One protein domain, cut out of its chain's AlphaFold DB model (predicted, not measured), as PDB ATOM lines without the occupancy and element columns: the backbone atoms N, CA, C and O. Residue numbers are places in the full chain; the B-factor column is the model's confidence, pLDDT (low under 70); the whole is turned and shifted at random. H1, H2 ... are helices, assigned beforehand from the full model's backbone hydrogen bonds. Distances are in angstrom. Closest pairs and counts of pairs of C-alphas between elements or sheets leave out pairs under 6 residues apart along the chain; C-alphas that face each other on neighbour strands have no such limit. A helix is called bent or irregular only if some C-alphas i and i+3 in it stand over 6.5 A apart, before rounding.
ATOM      1  N   ILE A 310      42.214 -11.798  13.121       87.50
ATOM      2  CA  ILE A 310      41.758 -12.937  12.307       87.50
ATOM      3  C   ILE A 310      40.227 -13.108  12.335       87.50
ATOM      4  O   ILE A 310      39.652 -13.209  11.251       87.50
ATOM      5  N   PRO A 311      39.525 -13.020  13.485       85.62
ATOM      6  CA  PRO A 311      38.061 -13.067  13.504       85.62
ATOM      7  C   PRO A 311      37.392 -11.977  12.657       85.62
ATOM      8  O   PRO A 311      36.345 -12.214  12.062       85.62
ATOM      9  N   GLU A 312      37.943 -10.760  12.603       87.00
ATOM     10  CA  GLU A 312      37.497  -9.702  11.684       87.00
ATOM     11  C   GLU A 312      37.751 -10.066  10.221       87.00
ATOM     12  O   GLU A 312      36.844  -9.938   9.402       87.00
ATOM     13  N   LYS A 313      38.970 -10.511   9.893       90.56
ATOM     14  CA  LYS A 313      39.363 -10.864   8.523       90.56
ATOM     15  C   LYS A 313      38.495 -11.990   7.968       90.56
ATOM     16  O   LYS A 313      38.024 -11.869   6.843       90.56
ATOM     17  N   ILE A 314      38.212 -13.022   8.765       89.88
ATOM     18  CA  ILE A 314      37.304 -14.118   8.395       89.88
ATOM     19  C   ILE A 314      35.902 -13.576   8.089       89.88
ATOM     20  O   ILE A 314      35.417 -13.789   6.982       89.88
ATOM     21  N   ARG A 315      35.302 -12.769   8.978       88.75
ATOM     22  CA  ARG A 315      33.981 -12.152   8.733       88.75
ATOM     23  C   ARG A 315      33.949 -11.277   7.475       88.75
ATOM     24  O   ARG A 315      32.976 -11.316   6.728       88.75
ATOM     25  N   VAL A 316      35.002 -10.498   7.214       91.06
ATOM     26  CA  VAL A 316      35.121  -9.690   5.984       91.06
ATOM     27  C   VAL A 316      35.194 -10.585   4.743       91.06
ATOM     28  O   VAL A 316      34.504 -10.330   3.759       91.06
ATOM     29  N   VAL A 317      35.984 -11.658   4.799       94.00
ATOM     30  CA  VAL A 317      36.113 -12.649   3.724       94.00
ATOM     31  C   VAL A 317      34.784 -13.370   3.463       94.00
ATOM     32  O   VAL A 317      34.399 -13.503   2.305       94.00
ATOM     33  N   GLU A 318      34.039 -13.764   4.499       90.94
ATOM     34  CA  GLU A 318      32.713 -14.398   4.394       90.94
ATOM     35  C   GLU A 318      31.654 -13.468   3.779       90.94
ATOM     36  O   GLU A 318      30.892 -13.887   2.900       90.94
ATOM     37  N   VAL A 319      31.627 -12.194   4.194       90.62
ATOM     38  CA  VAL A 319      30.736 -11.162   3.633       90.62
ATOM     39  C   VAL A 319      31.031 -10.933   2.149       90.62
ATOM     40  O   VAL A 319      30.105 -10.921   1.336       90.62
ATOM     41  N   LEU A 320      32.310 -10.820   1.774       95.44
ATOM     42  CA  LEU A 320      32.721 -10.646   0.378       95.44
ATOM     43  C   LEU A 320      32.445 -11.893  -0.474       95.44
ATOM     44  O   LEU A 320      31.942 -11.748  -1.584       95.44
ATOM     45  N   CYS A 321      32.694 -13.105   0.042       95.06
ATOM     46  CA  CYS A 321      32.317 -14.350  -0.641       95.06
ATOM     47  C   CYS A 321      30.809 -14.385  -0.919       95.06
ATOM     48  O   CYS A 321      30.394 -14.642  -2.043       95.06
ATOM     49  N   SER A 322      29.986 -14.065   0.086       93.75
ATOM     50  CA  SER A 322      28.522 -14.060  -0.037       93.75
ATOM     51  C   SER A 322      28.030 -13.072  -1.100       93.75
ATOM     52  O   SER A 322      27.153 -13.405  -1.895       93.75
ATOM     53  N   ALA A 323      28.613 -11.869  -1.145       94.44
ATOM     54  CA  ALA A 323      28.263 -10.849  -2.131       94.44
ATOM     55  C   ALA A 323      28.739 -11.208  -3.553       94.44
ATOM     56  O   ALA A 323      28.010 -10.972  -4.515       94.44
ATOM     57  N   LEU A 324      29.920 -11.822  -3.699       96.25
ATOM     58  CA  LEU A 324      30.422 -12.308  -4.992       96.25
ATOM     59  C   LEU A 324      29.655 -13.532  -5.511       96.25
ATOM     60  O   LEU A 324      29.525 -13.690  -6.718       96.25
ATOM     61  N   GLU A 325      29.142 -14.392  -4.631       94.44
ATOM     62  CA  GLU A 325      28.327 -15.558  -5.003       94.44
ATOM     63  C   GLU A 325      26.970 -15.123  -5.579       94.44
ATOM     64  O   GLU A 325      26.537 -15.615  -6.621       94.44
ATOM     65  N   GLU A 326      26.344 -14.117  -4.961       92.75
ATOM     66  CA  GLU A 326      25.160 -13.452  -5.507       92.75
ATOM     67  C   GLU A 326      25.477 -12.726  -6.826       92.75
ATOM     68  O   GLU A 326      24.780 -12.937  -7.817       92.75
ATOM     69  N   LEU A 327      26.564 -11.948  -6.892       93.94
ATOM     70  CA  LEU A 327      26.983 -11.256  -8.117       93.94
ATOM     71  C   LEU A 327      27.282 -12.232  -9.273       93.94
ATOM     72  O   LEU A 327      26.871 -11.990 -10.405       93.94
ATOM     73  N   SER A 328      27.933 -13.364  -8.991       93.44
ATOM     74  CA  SER A 328      28.207 -14.422  -9.971       93.44
ATOM     75  C   SER A 328      26.933 -15.123 -10.446       93.44
ATOM     76  O   SER A 328      26.896 -15.591 -11.580       93.44
ATOM     77  N   THR A 329      25.891 -15.186  -9.611       91.50
ATOM     78  CA  THR A 329      24.581 -15.724 -10.009       91.50
ATOM     79  C   THR A 329      23.915 -14.784 -11.017       91.50
ATOM     80  O   THR A 329      23.559 -15.215 -12.112       91.50
ATOM     81  N   TRP A 330      23.844 -13.483 -10.707       91.62
ATOM     82  CA  TRP A 330      23.286 -12.466 -11.613       91.62
ATOM     83  C   TRP A 330      24.101 -12.297 -12.906       91.62
ATOM     84  O   TRP A 330      23.526 -12.074 -13.968       91.62
ATOM     85  N   SER A 331      25.427 -12.474 -12.851       90.75
ATOM     86  CA  SER A 331      26.281 -12.538 -14.045       90.75
ATOM     87  C   SER A 331      25.832 -13.642 -15.004       90.75
ATOM     88  O   SER A 331      25.693 -13.385 -16.197       90.75
ATOM     89  N   VAL A 332      25.608 -14.862 -14.505       89.38
ATOM     90  CA  VAL A 332      25.182 -16.002 -15.337       89.38
ATOM     91  C   VAL A 332      23.727 -15.850 -15.792       89.38
ATOM     92  O   VAL A 332      23.394 -16.281 -16.892       89.38
ATOM     93  N   GLU A 333      22.868 -15.200 -15.003       87.44
ATOM     94  CA  GLU A 333      21.481 -14.918 -15.396       87.44
ATOM     95  C   GLU A 333      21.391 -13.904 -16.552       87.44
ATOM     96  O   GLU A 333      20.598 -14.097 -17.470       87.44
ATOM     97  N   TYR A 334      22.217 -12.850 -16.542       87.44
ATOM     98  CA  TYR A 334      22.179 -11.809 -17.577       87.44
ATOM     99  C   TYR A 334      23.050 -12.147 -18.798       87.44
ATOM    100  O   TYR A 334      22.577 -12.057 -19.928       87.44
ATOM    101  N   PHE A 335      24.309 -12.552 -18.594       85.62
ATOM    102  CA  PHE A 335      25.280 -12.802 -19.673       85.62
ATOM    103  C   PHE A 335      25.331 -14.273 -20.121       85.62
ATOM    104  O   PHE A 335      25.993 -14.596 -21.107       85.62
ATOM    105  N   GLY A 336      24.611 -15.158 -19.428       80.31
ATOM    106  CA  GLY A 336      24.526 -16.581 -19.732       80.31
ATOM    107  C   GLY A 336      25.670 -17.429 -19.176       80.31
ATOM    108  O   GLY A 336      26.635 -16.946 -18.585       80.31
ATOM    109  N   ALA A 337      25.560 -18.741 -19.385       69.62
ATOM    110  CA  ALA A 337      26.593 -19.707 -19.022       69.62
ATOM    111  C   ALA A 337      27.733 -19.706 -20.061       69.62
ATOM    112  O   ALA A 337      27.785 -20.554 -20.953       69.62
ATOM    113  N   GLY A 338      28.638 -18.733 -19.957       66.19
ATOM    114  CA  GLY A 338      29.820 -18.600 -20.811       66.19
ATOM    115  C   GLY A 338      30.798 -17.544 -20.289       66.19
ATOM    116  O   GLY A 338      30.453 -16.749 -19.419       66.19
ATOM    117  N   ASN A 339      32.023 -17.526 -20.821       71.25
ATOM    118  CA  ASN A 339      32.991 -16.471 -20.509       71.25
ATOM    119  C   ASN A 339      32.544 -15.149 -21.154       71.25
ATOM    120  O   ASN A 339      32.352 -15.077 -22.373       71.25
ATOM    121  N   VAL A 340      32.420 -14.095 -20.344       79.12
ATOM    122  CA  VAL A 340      31.812 -12.814 -20.755       79.12
ATOM    123  C   VAL A 340      32.640 -12.078 -21.822       79.12
ATOM    124  O   VAL A 340      32.091 -11.326 -22.627       79.12
ATOM    125  N   SER A 341      33.954 -12.324 -21.893       69.62
ATOM    126  CA  SER A 341      34.806 -11.767 -22.955       69.62
ATOM    127  C   SER A 341      34.579 -12.447 -24.311       69.62
ATOM    128  O   SER A 341      34.685 -11.807 -25.353       69.62
ATOM    129  N   SER A 342      34.273 -13.749 -24.325       63.78
ATOM    130  CA  SER A 342      34.243 -14.557 -25.552       63.78
ATOM    131  C   SER A 342      33.009 -14.350 -26.437       63.78
ATOM    132  O   SER A 342      32.975 -14.885 -27.542       63.78
ATOM    133  N   GLY A 343      31.970 -13.649 -25.968       55.38
ATOM    134  CA  GLY A 343      30.728 -13.394 -26.716       55.38
ATOM    135  C   GLY A 343      29.834 -14.618 -26.983       55.38
ATOM    136  O   GLY A 343      28.654 -14.458 -27.278       55.38
ATOM    137  N   MET A 344      30.362 -15.836 -26.839       54.59
ATOM    138  CA  MET A 344      29.658 -17.109 -27.022       54.59
ATOM    139  C   MET A 344      28.803 -17.477 -25.797       54.59
ATOM    140  O   MET A 344      29.015 -18.505 -25.154       54.59
ATOM    141  N   ALA A 345      27.816 -16.637 -25.482       52.88
ATOM    142  CA  ALA A 345      26.726 -17.007 -24.588       52.88
ATOM    143  C   ALA A 345      25.835 -18.045 -25.295       52.88
ATOM    144  O   ALA A 345      25.217 -17.756 -26.321       52.88
ATOM    145  N   PHE A 346      25.781 -19.278 -24.784       50.59
ATOM    146  CA  PHE A 346      25.021 -20.357 -25.423       50.59
ATOM    147  C   PHE A 346      23.502 -20.139 -25.299       50.59
ATOM    148  O   PHE A 346      22.890 -20.481 -24.292       50.59
ATOM    149  N   GLY A 347      22.883 -19.617 -26.361       50.38
ATOM    150  CA  GLY A 347      21.429 -19.665 -26.578       50.38
ATOM    151  C   GLY A 347      20.586 -18.593 -25.880       50.38
ATOM    152  O   GLY A 347      19.373 -18.572 -26.080       50.38
ATOM    153  N   ILE A 348      21.194 -17.686 -25.113       49.78
ATOM    154  CA  ILE A 348      20.525 -16.471 -24.625       49.78
ATOM    155  C   ILE A 348      20.665 -15.377 -25.692       49.78
ATOM    156  O   ILE A 348      21.697 -15.266 -26.352       49.78
ATOM    157  N   GLY A 349      19.588 -14.618 -25.914       55.31
ATOM    158  CA  GLY A 349      19.531 -13.577 -26.943       55.31
ATOM    159  C   GLY A 349      20.435 -12.375 -26.650       55.31
ATOM    160  O   GLY A 349      21.053 -12.284 -25.593       55.31
ATOM    161  N   SER A 350      20.485 -11.430 -27.592       61.91
ATOM    162  CA  SER A 350      21.290 -10.207 -27.491       61.91
ATOM    163  C   SER A 350      21.093  -9.493 -26.149       61.91
ATOM    164  O   SER A 350      20.011  -8.962 -25.892       61.91
ATOM    165  N   ILE A 351      22.147  -9.444 -25.326       74.69
ATOM    166  CA  ILE A 351      22.165  -8.717 -24.052       74.69
ATOM    167  C   ILE A 351      21.779  -7.249 -24.292       74.69
ATOM    168  O   ILE A 351      22.432  -6.519 -25.047       74.69
ATOM    169  N   GLY A 352      20.655  -6.850 -23.699       81.44
ATOM    170  CA  GLY A 352      20.007  -5.574 -23.950       81.44
ATOM    171  C   GLY A 352      20.355  -4.506 -22.920       81.44
ATOM    172  O   GLY A 352      20.978  -4.747 -21.883       81.44
ATOM    173  N   LYS A 353      19.892  -3.281 -23.195       87.44
ATOM    174  CA  LYS A 353      20.039  -2.138 -22.284       87.44
ATOM    175  C   LYS A 353      19.505  -2.456 -20.875       87.44
ATOM    176  O   LYS A 353      20.151  -2.104 -19.895       87.44
ATOM    177  N   LYS A 354      18.351  -3.125 -20.784       89.56
ATOM    178  CA  LYS A 354      17.663  -3.443 -19.523       89.56
ATOM    179  C   LYS A 354      18.489  -4.392 -18.650       89.56
ATOM    180  O   LYS A 354      18.594  -4.192 -17.444       89.56
ATOM    181  N   GLU A 355      19.092  -5.399 -19.266       89.62
ATOM    182  CA  GLU A 355      19.926  -6.403 -18.610       89.62
ATOM    183  C   GLU A 355      21.243  -5.765 -18.133       89.62
ATOM    184  O   GLU A 355      21.677  -6.000 -17.007       89.62
ATOM    185  N   GLY A 356      21.816  -4.853 -18.927       91.25
ATOM    186  CA  GLY A 356      22.954  -4.026 -18.515       91.25
ATOM    187  C   GLY A 356      22.638  -3.042 -17.377       91.25
ATOM    188  O   GLY A 356      23.470  -2.846 -16.495       91.25
ATOM    189  N   GLU A 357      21.443  -2.439 -17.348       93.81
ATOM    190  CA  GLU A 357      20.988  -1.568 -16.247       93.81
ATOM    191  C   GLU A 357      20.748  -2.367 -14.951       93.81
ATOM    192  O   GLU A 357      21.125  -1.925 -13.858       93.81
ATOM    193  N   ALA A 358      20.206  -3.585 -15.057       93.38
ATOM    194  CA  ALA A 358      20.087  -4.514 -13.933       93.38
ATOM    195  C   ALA A 358      21.471  -4.953 -13.411       93.38
ATOM    196  O   ALA A 358      21.727  -4.902 -12.206       93.38
ATOM    197  N   TRP A 359      22.405  -5.280 -14.309       94.38
ATOM    198  CA  TRP A 359      23.796  -5.587 -13.962       94.38
ATOM    199  C   TRP A 359      24.509  -4.415 -13.273       94.38
ATOM    200  O   TRP A 359      25.149  -4.597 -12.235       94.38
ATOM    201  N   ALA A 360      24.340  -3.192 -13.784       95.12
ATOM    202  CA  ALA A 360      24.873  -1.984 -13.159       95.12
ATOM    203  C   ALA A 360      24.315  -1.776 -11.741       95.12
ATOM    204  O   ALA A 360      25.059  -1.361 -10.853       95.12
ATOM    205  N   THR A 361      23.047  -2.126 -11.509       95.50
ATOM    206  CA  THR A 361      22.428  -2.097 -10.174       95.50
ATOM    207  C   THR A 361      23.074  -3.122  -9.234       95.50
ATOM    208  O   THR A 361      23.386  -2.791  -8.093       95.50
ATOM    209  N   LYS A 362      23.377  -4.342  -9.703       95.19
ATOM    210  CA  LYS A 362      24.059  -5.365  -8.886       95.19
ATOM    211  C   LYS A 362      25.522  -5.051  -8.583       95.19
ATOM    212  O   LYS A 362      25.991  -5.330  -7.480       95.19
ATOM    213  N   LEU A 363      26.222  -4.389  -9.499       96.12
ATOM    214  CA  LEU A 363      27.553  -3.846  -9.226       96.12
ATOM    215  C   LEU A 363      27.527  -2.628  -8.275       96.12
ATOM    216  O   LEU A 363      28.485  -2.430  -7.529       96.12
ATOM    217  N   GLU A 364      26.442  -1.844  -8.235       95.62
ATOM    218  CA  GLU A 364      26.233  -0.805  -7.208       95.62
ATOM    219  C   GLU A 364      25.986  -1.430  -5.823       95.62
ATOM    220  O   GLU A 364      26.649  -1.056  -4.857       95.62
ATOM    221  N   GLU A 365      25.115  -2.445  -5.729       93.56
ATOM    222  CA  GLU A 365      24.896  -3.217  -4.492       93.56
ATOM    223  C   GLU A 365      26.219  -3.792  -3.950       93.56
ATOM    224  O   GLU A 365      26.518  -3.651  -2.763       93.56
ATOM    225  N   PHE A 366      27.060  -4.370  -4.818       95.75
ATOM    226  CA  PHE A 366      28.390  -4.863  -4.443       95.75
ATOM    227  C   PHE A 366      29.355  -3.744  -4.001       95.75
ATOM    228  O   PHE A 366      30.128  -3.930  -3.057       95.75
ATOM    229  N   SER A 367      29.291  -2.566  -4.629       95.06
ATOM    230  CA  SER A 367      30.097  -1.398  -4.231       95.06
ATOM    231  C   SER A 367      29.705  -0.904  -2.831       95.06
ATOM    232  O   SER A 367      30.576  -0.685  -1.990       95.06
ATOM    233  N   GLY A 368      28.404  -0.868  -2.513       92.19
ATOM    234  CA  GLY A 368      27.908  -0.577  -1.161       92.19
ATOM    235  C   GLY A 368      28.361  -1.596  -0.102       92.19
ATOM    236  O   GLY A 368      28.622  -1.228   1.049       92.19
ATOM    237  N   VAL A 369      28.542  -2.870  -0.483       92.94
ATOM    238  CA  VAL A 369      29.177  -3.870   0.392       92.94
ATOM    239  C   VAL A 369      30.640  -3.513   0.656       92.94
ATOM    240  O   VAL A 369      31.045  -3.501   1.821       92.94
ATOM    241  N   CYS A 370      31.403  -3.166  -0.386       93.81
ATOM    242  CA  CYS A 370      32.809  -2.758  -0.284       93.81
ATOM    243  C   CYS A 370      32.991  -1.534   0.630       93.81
ATOM    244  O   CYS A 370      33.751  -1.605   1.600       93.81
ATOM    245  N   ASP A 371      32.240  -0.453   0.402       90.69
ATOM    246  CA  ASP A 371      32.270   0.751   1.246       90.69
ATOM    247  C   ASP A 371      31.909   0.439   2.707       90.69
ATOM    248  O   ASP A 371      32.587   0.891   3.634       90.69
ATOM    249  N   GLY A 372      30.887  -0.395   2.935       87.50
ATOM    250  CA  GLY A 372      30.510  -0.839   4.277       87.50
ATOM    251  C   GLY A 372      31.567  -1.723   4.956       87.50
ATOM    252  O   GLY A 372      31.709  -1.663   6.179       87.50
ATOM    253  N   VAL A 373      32.365  -2.491   4.201       89.56
ATOM    254  CA  VAL A 373      33.539  -3.198   4.745       89.56
ATOM    255  C   VAL A 373      34.597  -2.194   5.198       89.56
ATOM    256  O   VAL A 373      35.091  -2.314   6.319       89.56
ATOM    257  N   VAL A 374      34.927  -1.172   4.399       88.62
ATOM    258  CA  VAL A 374      35.949  -0.191   4.811       88.62
ATOM    259  C   VAL A 374      35.465   0.669   5.981       88.62
ATOM    260  O   VAL A 374      36.218   0.876   6.934       88.62
ATOM    261  N   GLY A 375      34.197   1.090   5.975       85.94
ATOM    262  CA  GLY A 375      33.588   1.865   7.060       85.94
ATOM    263  C   GLY A 375      33.563   1.131   8.407       85.94
ATOM    264  O   GLY A 375      33.911   1.722   9.428       85.94
ATOM    265  N   ASN A 376      33.205  -0.159   8.417       83.56
ATOM    266  CA  ASN A 376      33.098  -0.946   9.653       83.56
ATOM    267  C   ASN A 376      34.419  -1.617  10.081       83.56
ATOM    268  O   ASN A 376      34.660  -1.786  11.278       83.56
ATOM    269  N   PHE A 377      35.281  -2.004   9.131       83.25
ATOM    270  CA  PHE A 377      36.459  -2.840   9.397       83.25
ATOM    271  C   PHE A 377      37.802  -2.232   8.974       83.25
ATOM    272  O   PHE A 377      38.818  -2.712   9.470       83.25
ATOM    273  N   GLY A 378      37.868  -1.175   8.153       81.19
ATOM    274  CA  GLY A 378      39.134  -0.642   7.610       81.19
ATOM    275  C   GLY A 378      40.213  -0.390   8.674       81.19
ATOM    276  O   GLY A 378      41.317  -0.931   8.588       81.19
ATOM    277  N   LYS A 379      39.843   0.294   9.769       80.44
ATOM    278  CA  LYS A 379      40.720   0.515  10.939       80.44
ATOM    279  C   LYS A 379      41.204  -0.781  11.604       80.44
ATOM    280  O   LYS A 379      42.325  -0.826  12.099       80.44
ATOM    281  N   LYS A 380      40.380  -1.834  11.631       79.19
ATOM    282  CA  LYS A 380      40.736  -3.143  12.205       79.19
ATOM    283  C   LYS A 380      41.559  -4.012  11.247       79.19
ATOM    284  O   LYS A 380      42.316  -4.858  11.710       79.19
ATOM    285  N   LEU A 381      41.451  -3.806   9.936       78.50
ATOM    286  CA  LEU A 381      42.245  -4.521   8.930       78.50
ATOM    287  C   LEU A 381      43.684  -3.981   8.800       78.50
ATOM    288  O   LEU A 381      44.472  -4.551   8.053       78.50
ATOM    289  N   GLY A 382      44.030  -2.894   9.504       68.50
ATOM    290  CA  GLY A 382      45.308  -2.186   9.339       68.50
ATOM    291  C   GLY A 382      45.363  -1.310   8.080       68.50
ATOM    292  O   GLY A 382      46.416  -0.783   7.737       68.50
ATOM    293  N   VAL A 383      44.232  -1.140   7.393       68.12
ATOM    294  CA  VAL A 383      44.114  -0.386   6.141       68.12
ATOM    295  C   VAL A 383      43.684   1.040   6.481       68.12
ATOM    296  O   VAL A 383      42.491   1.354   6.469       68.12
ATOM    297  N   GLY A 384      44.632   1.906   6.852       51.19
ATOM    298  CA  GLY A 384      44.247   3.249   7.287       51.19
ATOM    299  C   GLY A 384      45.339   4.233   7.696       51.19
ATOM    300  O   GLY A 384      45.376   4.621   8.855       51.19
ATOM    301  N   GLU A 385      46.052   4.786   6.716       44.28
ATOM    302  CA  GLU A 385      46.187   6.246   6.608       44.28
ATOM    303  C   GLU A 385      45.807   6.651   5.172       44.28
ATOM    304  O   GLU A 385      46.310   6.077   4.210       44.28
ATOM    305  N   GLY A 386      44.854   7.578   5.014       49.66
ATOM    306  CA  GLY A 386      44.444   8.124   3.707       49.66
ATOM    307  C   GLY A 386      43.043   7.757   3.188       49.66
ATOM    308  O   GLY A 386      42.505   8.508   2.377       49.66
ATOM    309  N   PHE A 387      42.387   6.687   3.663       46.53
ATOM    310  CA  PHE A 387      40.995   6.390   3.263       46.53
ATOM    311  C   PHE A 387      39.992   7.258   4.047       46.53
ATOM    312  O   PHE A 387      39.338   6.805   4.986       46.53
ATOM    313  N   VAL A 388      39.890   8.537   3.670       42.69
ATOM    314  CA  VAL A 388      38.893   9.478   4.210       42.69
ATOM    315  C   VAL A 388      37.525   9.162   3.600       42.69
ATOM    316  O   VAL A 388      37.042   9.842   2.696       42.69
ATOM    317  N   THR A 389      36.889   8.099   4.091       48.97
ATOM    318  CA  THR A 389      35.503   7.792   3.738       48.97
ATOM    319  C   THR A 389      34.592   8.869   4.330       48.97
ATOM    320  O   THR A 389      34.449   9.013   5.547       48.97
ATOM    321  N   LYS A 390      33.982   9.681   3.456       46.28
ATOM    322  CA  LYS A 390      32.970  10.670   3.853       46.28
ATOM    323  C   LYS A 390      31.872   9.922   4.613       46.28
ATOM    324  O   LYS A 390      31.304   8.985   4.064       46.28
ATOM    325  N   LYS A 391      31.634  10.293   5.878       41.28
ATOM    326  CA  LYS A 391      30.924   9.490   6.897       41.28
ATOM    327  C   LYS A 391      29.514   9.047   6.464       41.28
ATOM    328  O   LYS A 391      28.519   9.664   6.845       41.28
ATOM    329  N   SER A 392      29.430   7.943   5.721       41.59
ATOM    330  CA  SER A 392      28.178   7.275   5.371       41.59
ATOM    331  C   SER A 392      27.651   6.558   6.611       41.59
ATOM    332  O   SER A 392      28.125   5.494   7.008       41.59
ATOM    333  N   SER A 393      26.739   7.226   7.311       38.56
ATOM    334  CA  SER A 393      26.249   6.801   8.620       38.56
ATOM    335  C   SER A 393      25.119   5.780   8.482       38.56
ATOM    336  O   SER A 393      23.951   6.139   8.620       38.56
ATOM    337  N   GLY A 394      25.446   4.505   8.251       43.03
ATOM    338  CA  GLY A 394      24.425   3.459   8.237       43.03
ATOM    339  C   GLY A 394      24.940   2.024   8.141       43.03
ATOM    340  O   GLY A 394      25.548   1.634   7.150       43.03
ATOM    341  N   MET A 395      24.535   1.186   9.103       46.56
ATOM    342  CA  MET A 395      24.538  -0.285   8.971       46.56
ATOM    343  C   MET A 395      23.475  -0.787   7.958       46.56
ATOM    344  O   MET A 395      23.280  -1.982   7.770       46.56
ATOM    345  N   THR A 396      22.794   0.145   7.288       51.88
ATOM    346  CA  THR A 396      21.797  -0.037   6.228       51.88
ATOM    347  C   THR A 396      22.396  -0.200   4.827       51.88
ATOM    348  O   THR A 396      21.675  -0.601   3.921       51.88
ATOM    349  N   ALA A 397      23.688   0.100   4.631       52.06
ATOM    350  CA  ALA A 397      24.355   0.001   3.325       52.06
ATOM    351  C   ALA A 397      24.533  -1.448   2.829       52.06
ATOM    352  O   ALA A 397      24.713  -1.686   1.637       52.06
ATOM    353  N   TRP A 398      24.465  -2.429   3.732       59.94
ATOM    354  CA  TRP A 398      24.390  -3.842   3.377       59.94
ATOM    355  C   TRP A 398      22.916  -4.244   3.285       59.94
ATOM    356  O   TRP A 398      22.193  -4.210   4.281       59.94
ATOM    357  N   GLY A 399      22.461  -4.615   2.084       55.19
ATOM    358  CA  GLY A 399      21.077  -5.033   1.857       55.19
ATOM    359  C   GLY A 399      20.682  -6.180   2.792       55.19
ATOM    360  O   GLY A 399      21.461  -7.108   3.001       55.19
ATOM    361  N   GLY A 400      19.466  -6.141   3.353       59.84
ATOM    362  CA  GLY A 400      19.078  -6.936   4.534       59.84
ATOM    363  C   GLY A 400      19.189  -8.468   4.427       59.84
ATOM    364  O   GLY A 400      19.071  -9.161   5.436       59.84
ATOM    365  N   LYS A 401      19.449  -9.009   3.233       62.81
ATOM    366  CA  LYS A 401      19.838 -10.408   2.997       62.81
ATOM    367  C   LYS A 401      21.249 -10.709   3.532       62.81
ATOM    368  O   LYS A 401      21.438 -11.741   4.170       62.81
ATOM    369  N   LEU A 402      22.204  -9.795   3.337       61.72
ATOM    370  CA  LEU A 402      23.590  -9.908   3.805       61.72
ATOM    371  C   LEU A 402      23.688  -9.715   5.326       61.72
ATOM    372  O   LEU A 402      24.328 -10.513   6.008       61.72
ATOM    373  N   THR A 403      22.972  -8.730   5.879       61.38
ATOM    374  CA  THR A 403      22.897  -8.485   7.334       61.38
ATOM    375  C   THR A 403      22.387  -9.719   8.085       61.38
ATOM    376  O   THR A 403      22.993 -10.145   9.061       61.38
ATOM    377  N   ARG A 404      21.361 -10.399   7.550       69.81
ATOM    378  CA  ARG A 404      20.840 -11.664   8.104       69.81
ATOM    379  C   ARG A 404      21.804 -12.852   8.014       69.81
ATOM    380  O   ARG A 404      21.592 -13.831   8.728       69.81
ATOM    381  N   GLN A 405      22.821 -12.812   7.149       62.59
ATOM    382  CA  GLN A 405      23.921 -13.782   7.198       62.59
ATOM    383  C   GLN A 405      24.920 -13.380   8.288       62.59
ATOM    384  O   GLN A 405      25.266 -14.207   9.128       62.59
ATOM    385  N   PHE A 406      25.313 -12.104   8.340       64.38
ATOM    386  CA  PHE A 406      26.227 -11.574   9.357       64.38
ATOM    387  C   PHE A 406      25.750 -11.865  10.794       64.38
ATOM    388  O   PHE A 406      26.529 -12.366  11.607       64.38
ATOM    389  N   ASP A 407      24.457 -11.669  11.079       61.22
ATOM    390  CA  ASP A 407      23.846 -11.964  12.387       61.22
ATOM    391  C   ASP A 407      23.919 -13.455  12.773       61.22
ATOM    392  O   ASP A 407      24.039 -13.792  13.953       61.22
ATOM    393  N   LYS A 408      23.893 -14.373  11.794       64.12
ATOM    394  CA  LYS A 408      24.059 -15.815  12.045       64.12
ATOM    395  C   LYS A 408      25.500 -16.165  12.405       64.12
ATOM    396  O   LYS A 408      25.718 -16.939  13.336       64.12
ATOM    397  N   PHE A 409      26.476 -15.598  11.696       57.84
ATOM    398  CA  PHE A 409      27.891 -15.904  11.923       57.84
ATOM    399  C   PHE A 409      28.445 -15.225  13.182       57.84
ATOM    400  O   PHE A 409      29.195 -15.852  13.929       57.84
ATOM    401  N   THR A 410      28.013 -14.001  13.512       58.19
ATOM    402  CA  THR A 410      28.502 -13.290  14.712       58.19
ATOM    403  C   THR A 410      28.074 -13.916  16.049       58.19
ATOM    404  O   THR A 410      28.607 -13.525  17.087       58.19
ATOM    405  N   ASN A 411      27.142 -14.877  16.044       50.78
ATOM    406  CA  ASN A 411      26.687 -15.606  17.236       50.78
ATOM    407  C   ASN A 411      27.288 -17.034  17.343       50.78
ATOM    408  O   ASN A 411      27.089 -17.734  18.337       50.78
ATOM    409  N   GLY A 412      28.043 -17.486  16.331       53.25
ATOM    410  CA  GLY A 412      28.632 -18.830  16.237       53.25
ATOM    411  C   GLY A 412      29.918 -19.007  17.054       53.25
ATOM    412  O   GLY A 412      30.986 -19.227  16.490       53.25
ATOM    413  N   LYS A 413      29.825 -18.915  18.388       49.56
ATOM    414  CA  LYS A 413      30.958 -18.678  19.313       49.56
ATOM    415  C   LYS A 413      32.181 -19.625  19.232       49.56
ATOM    416  O   LYS A 413      33.230 -19.250  19.742       49.56
ATOM    417  N   ASN A 414      32.084 -20.812  18.618       46.59
ATOM    418  CA  ASN A 414      33.080 -21.887  18.779       46.59
ATOM    419  C   ASN A 414      33.710 -22.460  17.483       46.59
ATOM    420  O   ASN A 414      34.509 -23.387  17.595       46.59
ATOM    421  N   SER A 415      33.368 -21.996  16.269       50.31
ATOM    422  CA  SER A 415      33.750 -22.701  15.016       50.31
ATOM    423  C   SER A 415      34.654 -21.943  14.033       50.31
ATOM    424  O   SER A 415      35.046 -22.523  13.023       50.31
ATOM    425  N   LEU A 416      34.970 -20.666  14.278       52.34
ATOM    426  CA  LEU A 416      35.565 -19.787  13.256       52.34
ATOM    427  C   LEU A 416      37.054 -19.453  13.455       52.34
ATOM    428  O   LEU A 416      37.705 -19.056  12.498       52.34
ATOM    429  N   ASP A 417      37.629 -19.645  14.644       58.09
ATOM    430  CA  ASP A 417      38.947 -19.083  15.013       58.09
ATOM    431  C   ASP A 417      40.170 -19.944  14.605       58.09
ATOM    432  O   ASP A 417      41.175 -20.028  15.310       58.09
ATOM    433  N   SER A 418      40.092 -20.631  13.458       70.12
ATOM    434  CA  SER A 418      41.207 -21.420  12.914       70.12
ATOM    435  C   SER A 418      41.881 -20.698  11.741       70.12
ATOM    436  O   SER A 418      41.195 -20.321  10.786       70.12
ATOM    437  N   PRO A 419      43.226 -20.585  11.713       78.25
ATOM    438  CA  PRO A 419      43.957 -20.106  10.539       78.25
ATOM    439  C   PRO A 419      43.641 -20.899   9.259       78.25
ATOM    440  O   PRO A 419      43.659 -20.332   8.169       78.25
ATOM    441  N   ALA A 420      43.274 -22.182   9.377       84.44
ATOM    442  CA  ALA A 420      42.833 -22.982   8.236       84.44
ATOM    443  C   ALA A 420      41.514 -22.458   7.633       84.44
ATOM    444  O   ALA A 420      41.397 -22.388   6.412       84.44
ATOM    445  N   THR A 421      40.557 -22.027   8.465       87.44
ATOM    446  CA  THR A 421      39.300 -21.400   8.020       87.44
ATOM    447  C   THR A 421      39.581 -20.098   7.270       87.44
ATOM    448  O   THR A 421      39.010 -19.864   6.207       87.44
ATOM    449  N   TYR A 422      40.518 -19.281   7.768       89.94
ATOM    450  CA  TYR A 422      40.948 -18.053   7.092       89.94
ATOM    451  C   TYR A 422      41.542 -18.328   5.703       89.94
ATOM    452  O   TYR A 422      41.115 -17.720   4.723       89.94
ATOM    453  N   VAL A 423      42.468 -19.284   5.589       92.00
ATOM    454  CA  VAL A 423      43.111 -19.644   4.311       92.00
ATOM    455  C   VAL A 423      42.117 -20.268   3.323       92.00
ATOM    456  O   VAL A 423      42.141 -19.935   2.138       92.00
ATOM    457  N   GLN A 424      41.198 -21.118   3.790       92.19
ATOM    458  CA  GLN A 424      40.117 -21.662   2.957       92.19
ATOM    459  C   GLN A 424      39.173 -20.556   2.462       92.19
ATOM    460  O   GLN A 424      38.840 -20.519   1.276       92.19
ATOM    461  N   GLY A 425      38.802 -19.619   3.341       93.75
ATOM    462  CA  GLY A 425      38.010 -18.442   2.992       93.75
ATOM    463  C   GLY A 425      38.700 -17.560   1.950       93.75
ATOM    464  O   GLY A 425      38.075 -17.205   0.953       93.75
ATOM    465  N   LEU A 426      39.993 -17.260   2.121       95.94
ATOM    466  CA  LEU A 426      40.778 -16.515   1.129       95.94
ATOM    467  C   LEU A 426      40.837 -17.243  -0.217       95.94
ATOM    468  O   LEU A 426      40.671 -16.610  -1.256       95.94
ATOM    469  N   SER A 427      41.018 -18.567  -0.217       95.69
ATOM    470  CA  SER A 427      41.040 -19.344  -1.458       95.69
ATOM    471  C   SER A 427      39.687 -19.303  -2.186       95.69
ATOM    472  O   SER A 427      39.654 -19.062  -3.396       95.69
ATOM    473  N   LYS A 428      38.561 -19.418  -1.457       96.06
ATOM    474  CA  LYS A 428      37.210 -19.225  -2.020       96.06
ATOM    475  C   LYS A 428      37.026 -17.802  -2.561       96.06
ATOM    476  O   LYS A 428      36.635 -17.644  -3.717       96.06
ATOM    477  N   LEU A 429      37.373 -16.781  -1.775       97.44
ATOM    478  CA  LEU A 429      37.274 -15.368  -2.155       97.44
ATOM    479  C   LEU A 429      38.054 -15.072  -3.442       97.44
ATOM    480  O   LEU A 429      37.526 -14.460  -4.367       97.44
ATOM    481  N   PHE A 430      39.293 -15.554  -3.537       97.56
ATOM    482  CA  PHE A 430      40.161 -15.355  -4.700       97.56
ATOM    483  C   PHE A 430      39.767 -16.193  -5.923       97.56
ATOM    484  O   PHE A 430      40.275 -15.933  -7.017       97.56
ATOM    485  N   ALA A 431      38.902 -17.200  -5.770       96.38
ATOM    486  CA  ALA A 431      38.248 -17.878  -6.887       96.38
ATOM    487  C   ALA A 431      37.017 -17.086  -7.352       96.38
ATOM    488  O   ALA A 431      36.915 -16.755  -8.530       96.38
ATOM    489  N   GLN A 432      36.127 -16.707  -6.430       95.94
ATOM    490  CA  GLN A 432      34.901 -15.969  -6.750       95.94
ATOM    491  C   GLN A 432      35.185 -14.574  -7.324       95.94
ATOM    492  O   GLN A 432      34.513 -14.147  -8.257       95.94
ATOM    493  N   ALA A 433      36.229 -13.887  -6.853       97.25
ATOM    494  CA  ALA A 433      36.618 -12.570  -7.360       97.25
ATOM    495  C   ALA A 433      37.109 -12.579  -8.824       97.25
ATOM    496  O   ALA A 433      37.243 -11.508  -9.409       97.25
ATOM    497  N   GLN A 434      37.358 -13.744  -9.440       95.62
ATOM    498  CA  GLN A 434      37.751 -13.808 -10.855       95.62
ATOM    499  C   GLN A 434      36.609 -13.410 -11.805       95.62
ATOM    500  O   GLN A 434      36.897 -12.950 -12.906       95.62
ATOM    501  N   ILE A 435      35.335 -13.483 -11.383       94.62
ATOM    502  CA  ILE A 435      34.209 -13.010 -12.214       94.62
ATOM    503  C   ILE A 435      34.356 -11.518 -12.554       94.62
ATOM    504  O   ILE A 435      34.121 -11.097 -13.683       94.62
ATOM    505  N   LEU A 436      34.863 -10.726 -11.604       96.12
ATOM    506  CA  LEU A 436      35.155  -9.312 -11.814       96.12
ATOM    507  C   LEU A 436      36.313  -9.097 -12.799       96.12
ATOM    508  O   LEU A 436      36.291  -8.095 -13.511       96.12
ATOM    509  N   ASP A 437      37.284 -10.014 -12.905       95.31
ATOM    510  CA  ASP A 437      38.320  -9.940 -13.947       95.31
ATOM    511  C   ASP A 437      37.776 -10.298 -15.329       95.31
ATOM    512  O   ASP A 437      38.166  -9.653 -16.296       95.31
ATOM    513  N   GLU A 438      36.852 -11.260 -15.448       93.31
ATOM    514  CA  GLU A 438      36.224 -11.573 -16.741       93.31
ATOM    515  C   GLU A 438      35.404 -10.391 -17.272       93.31
ATOM    516  O   GLU A 438      35.537 -10.027 -18.443       93.31
ATOM    517  N   HIS A 439      34.623  -9.737 -16.404       94.31
ATOM    518  CA  HIS A 439      33.909  -8.504 -16.742       94.31
ATOM    519  C   HIS A 439      34.865  -7.334 -17.029       94.31
ATOM    520  O   HIS A 439      34.679  -6.620 -18.012       94.31
ATOM    521  N   THR A 440      35.918  -7.151 -16.221       94.88
ATOM    522  CA  THR A 440      36.909  -6.077 -16.440       94.88
ATOM    523  C   THR A 440      37.690  -6.303 -17.738       94.88
ATOM    524  O   THR A 440      37.919  -5.356 -18.484       94.88
ATOM    525  N   LYS A 441      38.051  -7.551 -18.065       92.94
ATOM    526  CA  LYS A 441      38.659  -7.922 -19.349       92.94
ATOM    527  C   LYS A 441      37.720  -7.603 -20.506       92.94
ATOM    528  O   LYS A 441      38.138  -6.908 -21.421       92.94
ATOM    529  N   ALA A 442      36.469  -8.062 -20.444       91.50
ATOM    530  CA  ALA A 442      35.487  -7.878 -21.513       91.50
ATOM    531  C   ALA A 442      35.251  -6.394 -21.869       91.50
ATOM    532  O   ALA A 442      34.975  -6.072 -23.024       91.50
ATOM    533  N   MET A 443      35.399  -5.492 -20.893       90.56
ATOM    534  CA  MET A 443      35.317  -4.042 -21.096       90.56
ATOM    535  C   MET A 443      36.592  -3.388 -21.647       90.56
ATOM    536  O   MET A 443      36.489  -2.398 -22.364       90.56
ATOM    537  N   LEU A 444      37.777  -3.898 -21.293       90.69
ATOM    538  CA  LEU A 444      39.071  -3.303 -21.667       90.69
ATOM    539  C   LEU A 444      39.687  -3.907 -22.940       90.69
ATOM    540  O   LEU A 444      40.651  -3.364 -23.480       90.69
ATOM    541  N   GLU A 445      39.158  -5.035 -23.412       88.50
ATOM    542  CA  GLU A 445      39.569  -5.683 -24.657       88.50
ATOM    543  C   GLU A 445      39.323  -4.770 -25.873       88.50
ATOM    544  O   GLU A 445      38.415  -3.939 -25.874       88.50
ATOM    545  N   GLN A 446      40.162  -4.887 -26.907       87.06
ATOM    546  CA  GLN A 446      40.057  -4.077 -28.124       87.06
ATOM    547  C   GLN A 446      39.977  -4.987 -29.363       87.06
ATOM    548  O   GLN A 446      40.951  -5.687 -29.649       87.06
ATOM    549  N   PRO A 447      38.857  -4.977 -30.117       84.62
ATOM    550  CA  PRO A 447      37.604  -4.264 -29.832       84.62
ATOM    551  C   PRO A 447      36.918  -4.760 -28.545       84.62
ATOM    552  O   PRO A 447      37.131  -5.897 -28.126       84.62
ATOM    553  N   VAL A 448      36.080  -3.904 -27.946       86.75
ATOM    554  CA  VAL A 448      35.295  -4.221 -26.735       86.75
ATOM    555  C   VAL A 448      34.465  -5.482 -26.971       86.75
ATOM    556  O   VAL A 448      33.886  -5.647 -28.049       86.75
ATOM    557  N   ALA A 449      34.390  -6.370 -25.974       87.00
ATOM    558  CA  ALA A 449      33.724  -7.660 -26.128       87.00
ATOM    559  C   ALA A 449      32.255  -7.488 -26.578       87.00
ATOM    560  O   ALA A 449      31.574  -6.579 -26.088       87.00
ATOM    561  N   PRO A 450      31.714  -8.364 -27.452       84.62
ATOM    562  CA  PRO A 450      30.401  -8.159 -28.077       84.62
ATOM    563  C   PRO A 450      29.242  -7.916 -27.097       84.62
ATOM    564  O   PRO A 450      28.338  -7.140 -27.398       84.62
ATOM    565  N   LEU A 451      29.292  -8.538 -25.913       84.44
ATOM    566  CA  LEU A 451      28.280  -8.405 -24.856       84.44
ATOM    567  C   LEU A 451      28.319  -7.054 -24.119       84.44
ATOM    568  O   LEU A 451      27.347  -6.686 -23.469       84.44
ATOM    569  N   TYR A 452      29.429  -6.320 -24.205       88.44
ATOM    570  CA  TYR A 452      29.551  -4.956 -23.687       88.44
ATOM    571  C   TYR A 452      29.370  -3.906 -24.784       88.44
ATOM    572  O   TYR A 452      28.814  -2.839 -24.527       88.44
ATOM    573  N   ALA A 453      29.773  -4.224 -26.017       88.12
ATOM    574  CA  ALA A 453      29.616  -3.354 -27.178       88.12
ATOM    575  C   ALA A 453      28.142  -3.076 -27.553       88.12
ATOM    576  O   ALA A 453      27.868  -2.066 -28.199       88.12
ATOM    577  N   SER A 454      27.187  -3.920 -27.135       86.06
ATOM    578  CA  SER A 454      25.746  -3.674 -27.322       86.06
ATOM    579  C   SER A 454      25.157  -2.628 -26.362       86.06
ATOM    580  O   SER A 454      24.066  -2.110 -26.615       86.06
ATOM    581  N   PHE A 455      25.841  -2.298 -25.261       90.19
ATOM    582  CA  PHE A 455      25.357  -1.317 -24.291       90.19
ATOM    583  C   PHE A 455      25.573   0.126 -24.777       90.19
ATOM    584  O   PHE A 455      26.608   0.422 -25.376       90.19
ATOM    585  N   PRO A 456      24.669   1.074 -24.461       91.19
ATOM    586  CA  PRO A 456      24.910   2.491 -24.730       91.19
ATOM    587  C   PRO A 456      26.115   3.008 -23.928       91.19
ATOM    588  O   PRO A 456      26.297   2.639 -22.768       91.19
ATOM    589  N   VAL A 457      26.904   3.917 -24.511       91.19
ATOM    590  CA  VAL A 457      28.190   4.400 -23.953       91.19
ATOM    591  C   VAL A 457      28.080   4.881 -22.498       91.19
ATOM    592  O   VAL A 457      28.920   4.538 -21.671       91.19
ATOM    593  N   ASN A 458      27.006   5.594 -22.139       93.81
ATOM    594  CA  ASN A 458      26.774   6.058 -20.763       93.81
ATOM    595  C   ASN A 458      26.670   4.903 -19.746       93.81
ATOM    596  O   ASN A 458      27.106   5.039 -18.605       93.81
ATOM    597  N   LEU A 459      26.109   3.760 -20.159       93.81
ATOM    598  CA  LEU A 459      26.008   2.554 -19.337       93.81
ATOM    599  C   LEU A 459      27.354   1.826 -19.260       93.81
ATOM    600  O   LEU A 459      27.716   1.358 -18.183       93.81
ATOM    601  N   GLN A 460      28.129   1.799 -20.352       93.44
ATOM    602  CA  GLN A 460      29.506   1.295 -20.329       93.44
ATOM    603  C   GLN A 460      30.351   2.088 -19.313       93.44
ATOM    604  O   GLN A 460      30.884   1.498 -18.380       93.44
ATOM    605  N   LEU A 461      30.379   3.422 -19.383       94.31
ATOM    606  CA  LEU A 461      31.126   4.268 -18.432       94.31
ATOM    607  C   LEU A 461      30.682   4.070 -16.966       94.31
ATOM    608  O   LEU A 461      31.508   4.055 -16.046       94.31
ATOM    609  N   ALA A 462      29.380   3.873 -16.731       94.94
ATOM    610  CA  ALA A 462      28.845   3.579 -15.402       94.94
ATOM    611  C   ALA A 462      29.291   2.201 -14.868       94.94
ATOM    612  O   ALA A 462      29.560   2.072 -13.671       94.94
ATOM    613  N   LEU A 463      29.389   1.190 -15.740       95.12
ATOM    614  CA  LEU A 463      29.891  -0.151 -15.421       95.12
ATOM    615  C   LEU A 463      31.408  -0.147 -15.177       95.12
ATOM    616  O   LEU A 463      31.862  -0.728 -14.190       95.12
ATOM    617  N   GLU A 464      32.179   0.571 -15.999       95.00
ATOM    618  CA  GLU A 464      33.634   0.722 -15.845       95.00
ATOM    619  C   GLU A 464      33.971   1.332 -14.479       95.00
ATOM    620  O   GLU A 464      34.798   0.802 -13.737       95.00
ATOM    621  N   THR A 465      33.258   2.397 -14.099       95.94
ATOM    622  CA  THR A 465      33.425   3.082 -12.807       95.94
ATOM    623  C   THR A 465      33.227   2.128 -11.620       95.94
ATOM    624  O   THR A 465      33.981   2.186 -10.646       95.94
ATOM    625  N   LYS A 466      32.257   1.206 -11.707       96.06
ATOM    626  CA  LYS A 466      31.967   0.207 -10.661       96.06
ATOM    627  C   LYS A 466      33.017  -0.905 -10.605       96.06
ATOM    628  O   LYS A 466      33.507  -1.232  -9.525       96.06
ATOM    629  N   LEU A 467      33.421  -1.454 -11.754       96.69
ATOM    630  CA  LEU A 467      34.490  -2.462 -11.814       96.69
ATOM    631  C   LEU A 467      35.841  -1.889 -11.356       96.69
ATOM    632  O   LEU A 467      36.604  -2.571 -10.666       96.69
ATOM    633  N   LYS A 468      36.102  -0.610 -11.654       96.94
ATOM    634  CA  LYS A 468      37.242   0.145 -11.131       96.94
ATOM    635  C   LYS A 468      37.181   0.296  -9.609       96.94
ATOM    636  O   LYS A 468      38.190   0.010  -8.968       96.94
ATOM    637  N   HIS A 469      36.033   0.670  -9.028       96.38
ATOM    638  CA  HIS A 469      35.858   0.688  -7.566       96.38
ATOM    639  C   HIS A 469      36.210  -0.683  -6.976       96.38
ATOM    640  O   HIS A 469      37.068  -0.765  -6.098       96.38
ATOM    641  N   ALA A 470      35.609  -1.765  -7.485       97.31
ATOM    642  CA  ALA A 470      35.863  -3.120  -6.998       97.31
ATOM    643  C   ALA A 470      37.356  -3.500  -7.076       97.31
ATOM    644  O   ALA A 470      37.929  -3.972  -6.092       97.31
ATOM    645  N   SER A 471      38.018  -3.212  -8.202       97.38
ATOM    646  CA  SER A 471      39.462  -3.413  -8.381       97.38
ATOM    647  C   SER A 471      40.282  -2.632  -7.346       97.38
ATOM    648  O   SER A 471      41.174  -3.191  -6.705       97.38
ATOM    649  N   GLU A 472      39.985  -1.343  -7.153       96.19
ATOM    650  CA  GLU A 472      40.683  -0.503  -6.176       96.19
ATOM    651  C   GLU A 472      40.438  -0.958  -4.729       96.19
ATOM    652  O   GLU A 472      41.368  -0.910  -3.924       96.19
ATOM    653  N   PHE A 473      39.245  -1.463  -4.404       96.31
ATOM    654  CA  PHE A 473      38.939  -2.072  -3.109       96.31
ATOM    655  C   PHE A 473      39.771  -3.343  -2.870       96.31
ATOM    656  O   PHE A 473      40.451  -3.449  -1.846       96.31
ATOM    657  N   PHE A 474      39.804  -4.284  -3.822       97.38
ATOM    658  CA  PHE A 474      40.632  -5.490  -3.687       97.38
ATOM    659  C   PHE A 474      42.128  -5.156  -3.602       97.38
ATOM    660  O   PHE A 474      42.839  -5.774  -2.809       97.38
ATOM    661  N   ALA A 475      42.594  -4.145  -4.341       95.31
ATOM    662  CA  ALA A 475      43.973  -3.662  -4.286       95.31
ATOM    663  C   ALA A 475      44.343  -3.034  -2.932       95.31
ATOM    664  O   ALA A 475      45.351  -3.408  -2.339       95.31
ATOM    665  N   LYS A 476      43.545  -2.067  -2.461       92.94
ATOM    666  CA  LYS A 476      43.875  -1.212  -1.307       92.94
ATOM    667  C   LYS A 476      43.487  -1.830   0.033       92.94
ATOM    668  O   LYS A 476      44.107  -1.494   1.039       92.94
ATOM    669  N   VAL A 477      42.482  -2.709   0.055       93.00
ATOM    670  CA  VAL A 477      41.924  -3.293   1.283       93.00
ATOM    671  C   VAL A 477      42.340  -4.751   1.431       93.00
ATOM    672  O   VAL A 477      43.098  -5.079   2.342       93.00
ATOM    673  N   VAL A 478      41.873  -5.625   0.534       95.56
ATOM    674  CA  VAL A 478      42.016  -7.083   0.699       95.56
ATOM    675  C   VAL A 478      43.466  -7.530   0.530       95.56
ATOM    676  O   VAL A 478      44.023  -8.173   1.419       95.56
ATOM    677  N   LEU A 479      44.114  -7.153  -0.575       95.75
ATOM    678  CA  LEU A 479      45.503  -7.539  -0.829       95.75
ATOM    679  C   LEU A 479      46.470  -6.944   0.201       95.75
ATOM    680  O   LEU A 479      47.408  -7.630   0.597       95.75
ATOM    681  N   THR A 480      46.215  -5.735   0.705       92.69
ATOM    682  CA  THR A 480      47.037  -5.098   1.748       92.69
ATOM    683  C   THR A 480      47.151  -5.957   3.007       92.69
ATOM    684  O   THR A 480      48.267  -6.234   3.457       92.69
ATOM    685  N   PHE A 481      46.030  -6.431   3.569       92.12
ATOM    686  CA  PHE A 481      46.089  -7.254   4.782       92.12
ATOM    687  C   PHE A 481      46.568  -8.687   4.502       92.12
ATOM    688  O   PHE A 481      47.312  -9.233   5.315       92.12
ATOM    689  N   VAL A 482      46.239  -9.275   3.344       94.62
ATOM    690  CA  VAL A 482      46.692 -10.637   2.987       94.62
ATOM    691  C   VAL A 482      48.198 -10.692   2.711       94.62
ATOM    692  O   VAL A 482      48.860 -11.621   3.162       94.62
ATOM    693  N   ILE A 483      48.769  -9.697   2.021       93.38
ATOM    694  CA  ILE A 483      50.221  -9.615   1.785       93.38
ATOM    695  C   ILE A 483      50.963  -9.362   3.107       93.38
ATOM    696  O   ILE A 483      52.019  -9.954   3.334       93.38
ATOM    697  N   SER A 484      50.389  -8.556   4.007       92.00
ATOM    698  CA  SER A 484      50.938  -8.337   5.354       92.00
ATOM    699  C   SER A 484      50.946  -9.626   6.188       92.00
ATOM    700  O   SER A 484      51.964  -9.967   6.789       92.00
ATOM    701  N   ASP A 485      49.848 -10.389   6.177       92.12
ATOM    702  CA  ASP A 485      49.766 -11.685   6.861       92.12
ATOM    703  C   ASP A 485      50.722 -12.718   6.244       92.12
ATOM    704  O   ASP A 485      51.412 -13.430   6.973       92.12
ATOM    705  N   MET A 486      50.831 -12.761   4.910       92.75
ATOM    706  CA  MET A 486      51.779 -13.624   4.197       92.75
ATOM    707  C   MET A 486      53.231 -13.313   4.583       92.75
ATOM    708  O   MET A 486      54.011 -14.237   4.802       92.75
ATOM    709  N   ALA A 487      53.599 -12.035   4.718       91.44
ATOM    710  CA  ALA A 487      54.936 -11.635   5.158       91.44
ATOM    711  C   ALA A 487      55.236 -12.100   6.597       91.44
ATOM    712  O   ALA A 487      56.325 -12.608   6.864       91.44
ATOM    713  N   LEU A 488      54.259 -12.004   7.508       90.81
ATOM    714  CA  LEU A 488      54.382 -12.514   8.880       90.81
ATOM    715  C   LEU A 488      54.473 -14.049   8.934       90.81
ATOM    716  O   LEU A 488      55.216 -14.590   9.754       90.81
ATOM    717  N   LEU A 489      53.749 -14.760   8.066       90.94
ATOM    718  CA  LEU A 489      53.836 -16.219   7.943       90.94
ATOM    719  C   LEU A 489      55.190 -16.662   7.362       90.94
ATOM    720  O   LEU A 489      55.783 -17.616   7.866       90.94
ATOM    721  N   LEU A 490      55.716 -15.945   6.362       90.56
ATOM    722  CA  LEU A 490      57.044 -16.184   5.785       90.56
ATOM    723  C   LEU A 490      58.164 -15.965   6.815       90.56
ATOM    724  O   LEU A 490      59.032 -16.824   6.942       90.56
ATOM    725  N   ASP A 491      58.109 -14.886   7.605       89.75
ATOM    726  CA  ASP A 491      59.047 -14.634   8.716       89.75
ATOM    727  C   ASP A 491      59.090 -15.806   9.712       89.75
ATOM    728  O   ASP A 491      60.163 -16.258  10.122       89.75
ATOM    729  N   LYS A 492      57.917 -16.348  10.069       88.50
ATOM    730  CA  LYS A 492      57.808 -17.518  10.952       88.50
ATOM    731  C   LYS A 492      58.284 -18.811  10.306       88.50
ATOM    732  O   LYS A 492      58.873 -19.631  11.007       88.50
ATOM    733  N   TYR A 493      58.055 -18.993   9.009       87.88
ATOM    734  CA  TYR A 493      58.533 -20.156   8.267       87.88
ATOM    735  C   TYR A 493      60.068 -20.177   8.203       87.88
ATOM    736  O   TYR A 493      60.676 -21.163   8.613       87.88
ATOM    737  N   VAL A 494      60.704 -19.062   7.819       88.19
ATOM    738  CA  VAL A 494      62.176 -18.941   7.769       88.19
ATOM    739  C   VAL A 494      62.802 -19.206   9.141       88.19
ATOM    740  O   VAL A 494      63.663 -20.073   9.256       88.19
ATOM    741  N   LYS A 495      62.291 -18.581  10.211       87.25
ATOM    742  CA  LYS A 495      62.785 -18.787  11.590       87.25
ATOM    743  C   LYS A 495      62.559 -20.195  12.147       87.25
ATOM    744  O   LYS A 495      63.133 -20.554  13.173       87.25
ATOM    745  N   LYS A 496      61.707 -20.997  11.504       85.00
ATOM    746  CA  LYS A 496      61.535 -22.421  11.808       85.00
ATOM    747  C   LYS A 496      62.555 -23.273  11.051       85.00
ATOM    748  O   LYS A 496      63.106 -24.194  11.642       85.00
ATOM    749  N   CYS A 497      62.850 -22.934   9.795       84.56
ATOM    750  CA  CYS A 497      63.941 -23.545   9.035       84.56
ATOM    751  C   CYS A 497      65.308 -23.280   9.686       84.56
ATOM    752  O   CYS A 497      66.094 -24.209   9.812       84.56
ATOM    753  N   GLU A 498      65.567 -22.060  10.170       84.44
ATOM    754  CA  GLU A 498      66.795 -21.715  10.911       84.44
ATOM    755  C   GLU A 498      67.005 -22.602  12.146       84.44
ATOM    756  O   GLU A 498      68.119 -23.050  12.395       84.44
ATOM    757  N   LYS A 499      65.935 -22.896  12.898       83.38
ATOM    758  CA  LYS A 499      65.992 -23.811  14.048       83.38
ATOM    759  C   LYS A 499      66.241 -25.254  13.636       83.38
ATOM    760  O   LYS A 499      67.103 -25.894  14.211       83.38
ATOM    761  N   TRP A 500      65.529 -25.731  12.618       85.31
ATOM    762  CA  TRP A 500      65.690 -27.091  12.100       85.31
ATOM    763  C   TRP A 500      67.074 -27.345  11.466       85.31
ATOM    764  O   TRP A 500      67.484 -28.488  11.330       85.31
ATOM    765  N   LEU A 501      67.806 -26.289  11.091       84.50
ATOM    766  CA  LEU A 501      69.207 -26.356  10.647       84.50
ATOM    767  C   LEU A 501      70.231 -26.241  11.796       84.50
ATOM    768  O   LEU A 501      71.432 -26.312  11.541       84.50
ATOM    769  N   ALA A 502      69.773 -26.017  13.030       81.88
ATOM    770  CA  ALA A 502      70.587 -25.927  14.244       81.88
ATOM    771  C   ALA A 502      70.306 -27.074  15.243       81.88
ATOM    772  O   ALA A 502      70.908 -27.100  16.319       81.88
TER     773      ALA A 502
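This is residues 310 to 502 of the 503 residues of an uncharacterized protein of Antrodiella citrinella (UniProt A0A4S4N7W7). Four helical rods make a lengthwise bundle: the hairpin of H1 and H2, H7a beside H2, and H4 followed by H5, with H4 beside H1 and H5 slanting across to H7a. H3 packs on H1, and residues 486 to 502 stick out as an arm. The 193 printed residues hold seven named helices, H1 to H7 in chain order, and no named strand: the class is all helix. The whole is only just compact, close to loose, with a radius of gyration of the C-alphas of 19.1 A, and spans 64 by 43 by 33 A.

H1, residues 310 to 335, is the hub. It touches H2, residues 353 to 377, at Tyr 334 and Glu 355, C-alphas 5.9 A apart; this hairpin runs opposite ways at a shallow tilt of 2 degrees. With residues 315 to 323 alone H1 touches H3, residues 400 to 409, closest at C-alphas 319 and 402, 7.3 A. H4, residues 419 to 432, touches H1 at C-alphas 321 and 429, 5.3 A, the same way at a shallow 22 degrees. H7, residues 457 to 500, was assigned as one helix by its hydrogen bonds but is bent: C-alphas 476 and 479 are 6.6 A apart, and arms H7a, 457 to 476, and H7b, 479 to 500, stand at 29 degrees. H7a touches H2 at C-alphas 463 and 360, 5.8 A, at a shallow 25 degrees, the same way. H5, residues 434 to 444, touches H7a at C-alphas 440 and 467, 6.3 A, at a steep 45 degrees, opposite ways. H6, residues 450 to 453, only just touches H5, only at the corner, with 3 pairs of C-alphas within 8 A; the closest, 443 and 452, are 6.4 A apart. Every O i to N i+4 pair is within hydrogen-bond range in H1, H2, H4, H5 and H7a, against 5 of 6 in H3 and 17 of 18 in H7b; H6 is too short for one.

H1 begins at C-alpha 310 (41.758, -12.937, 12.307) and is 36.0 A long; H2 is 35.7 A, H7a 28.1 A and H7b 30.9 A, ending at C-alpha 500 (65.690, -27.091, 12.100).

The C-alphas of Gly 349 and Ala 502, the two farthest apart, are 66.8 A from each other. The printed part has no cut. The links H1 to H2 and H2 to H3 are long. Of the printed residues, 48 have pLDDT under 70: 337 to 338, 341 to 350 and 382 to 417.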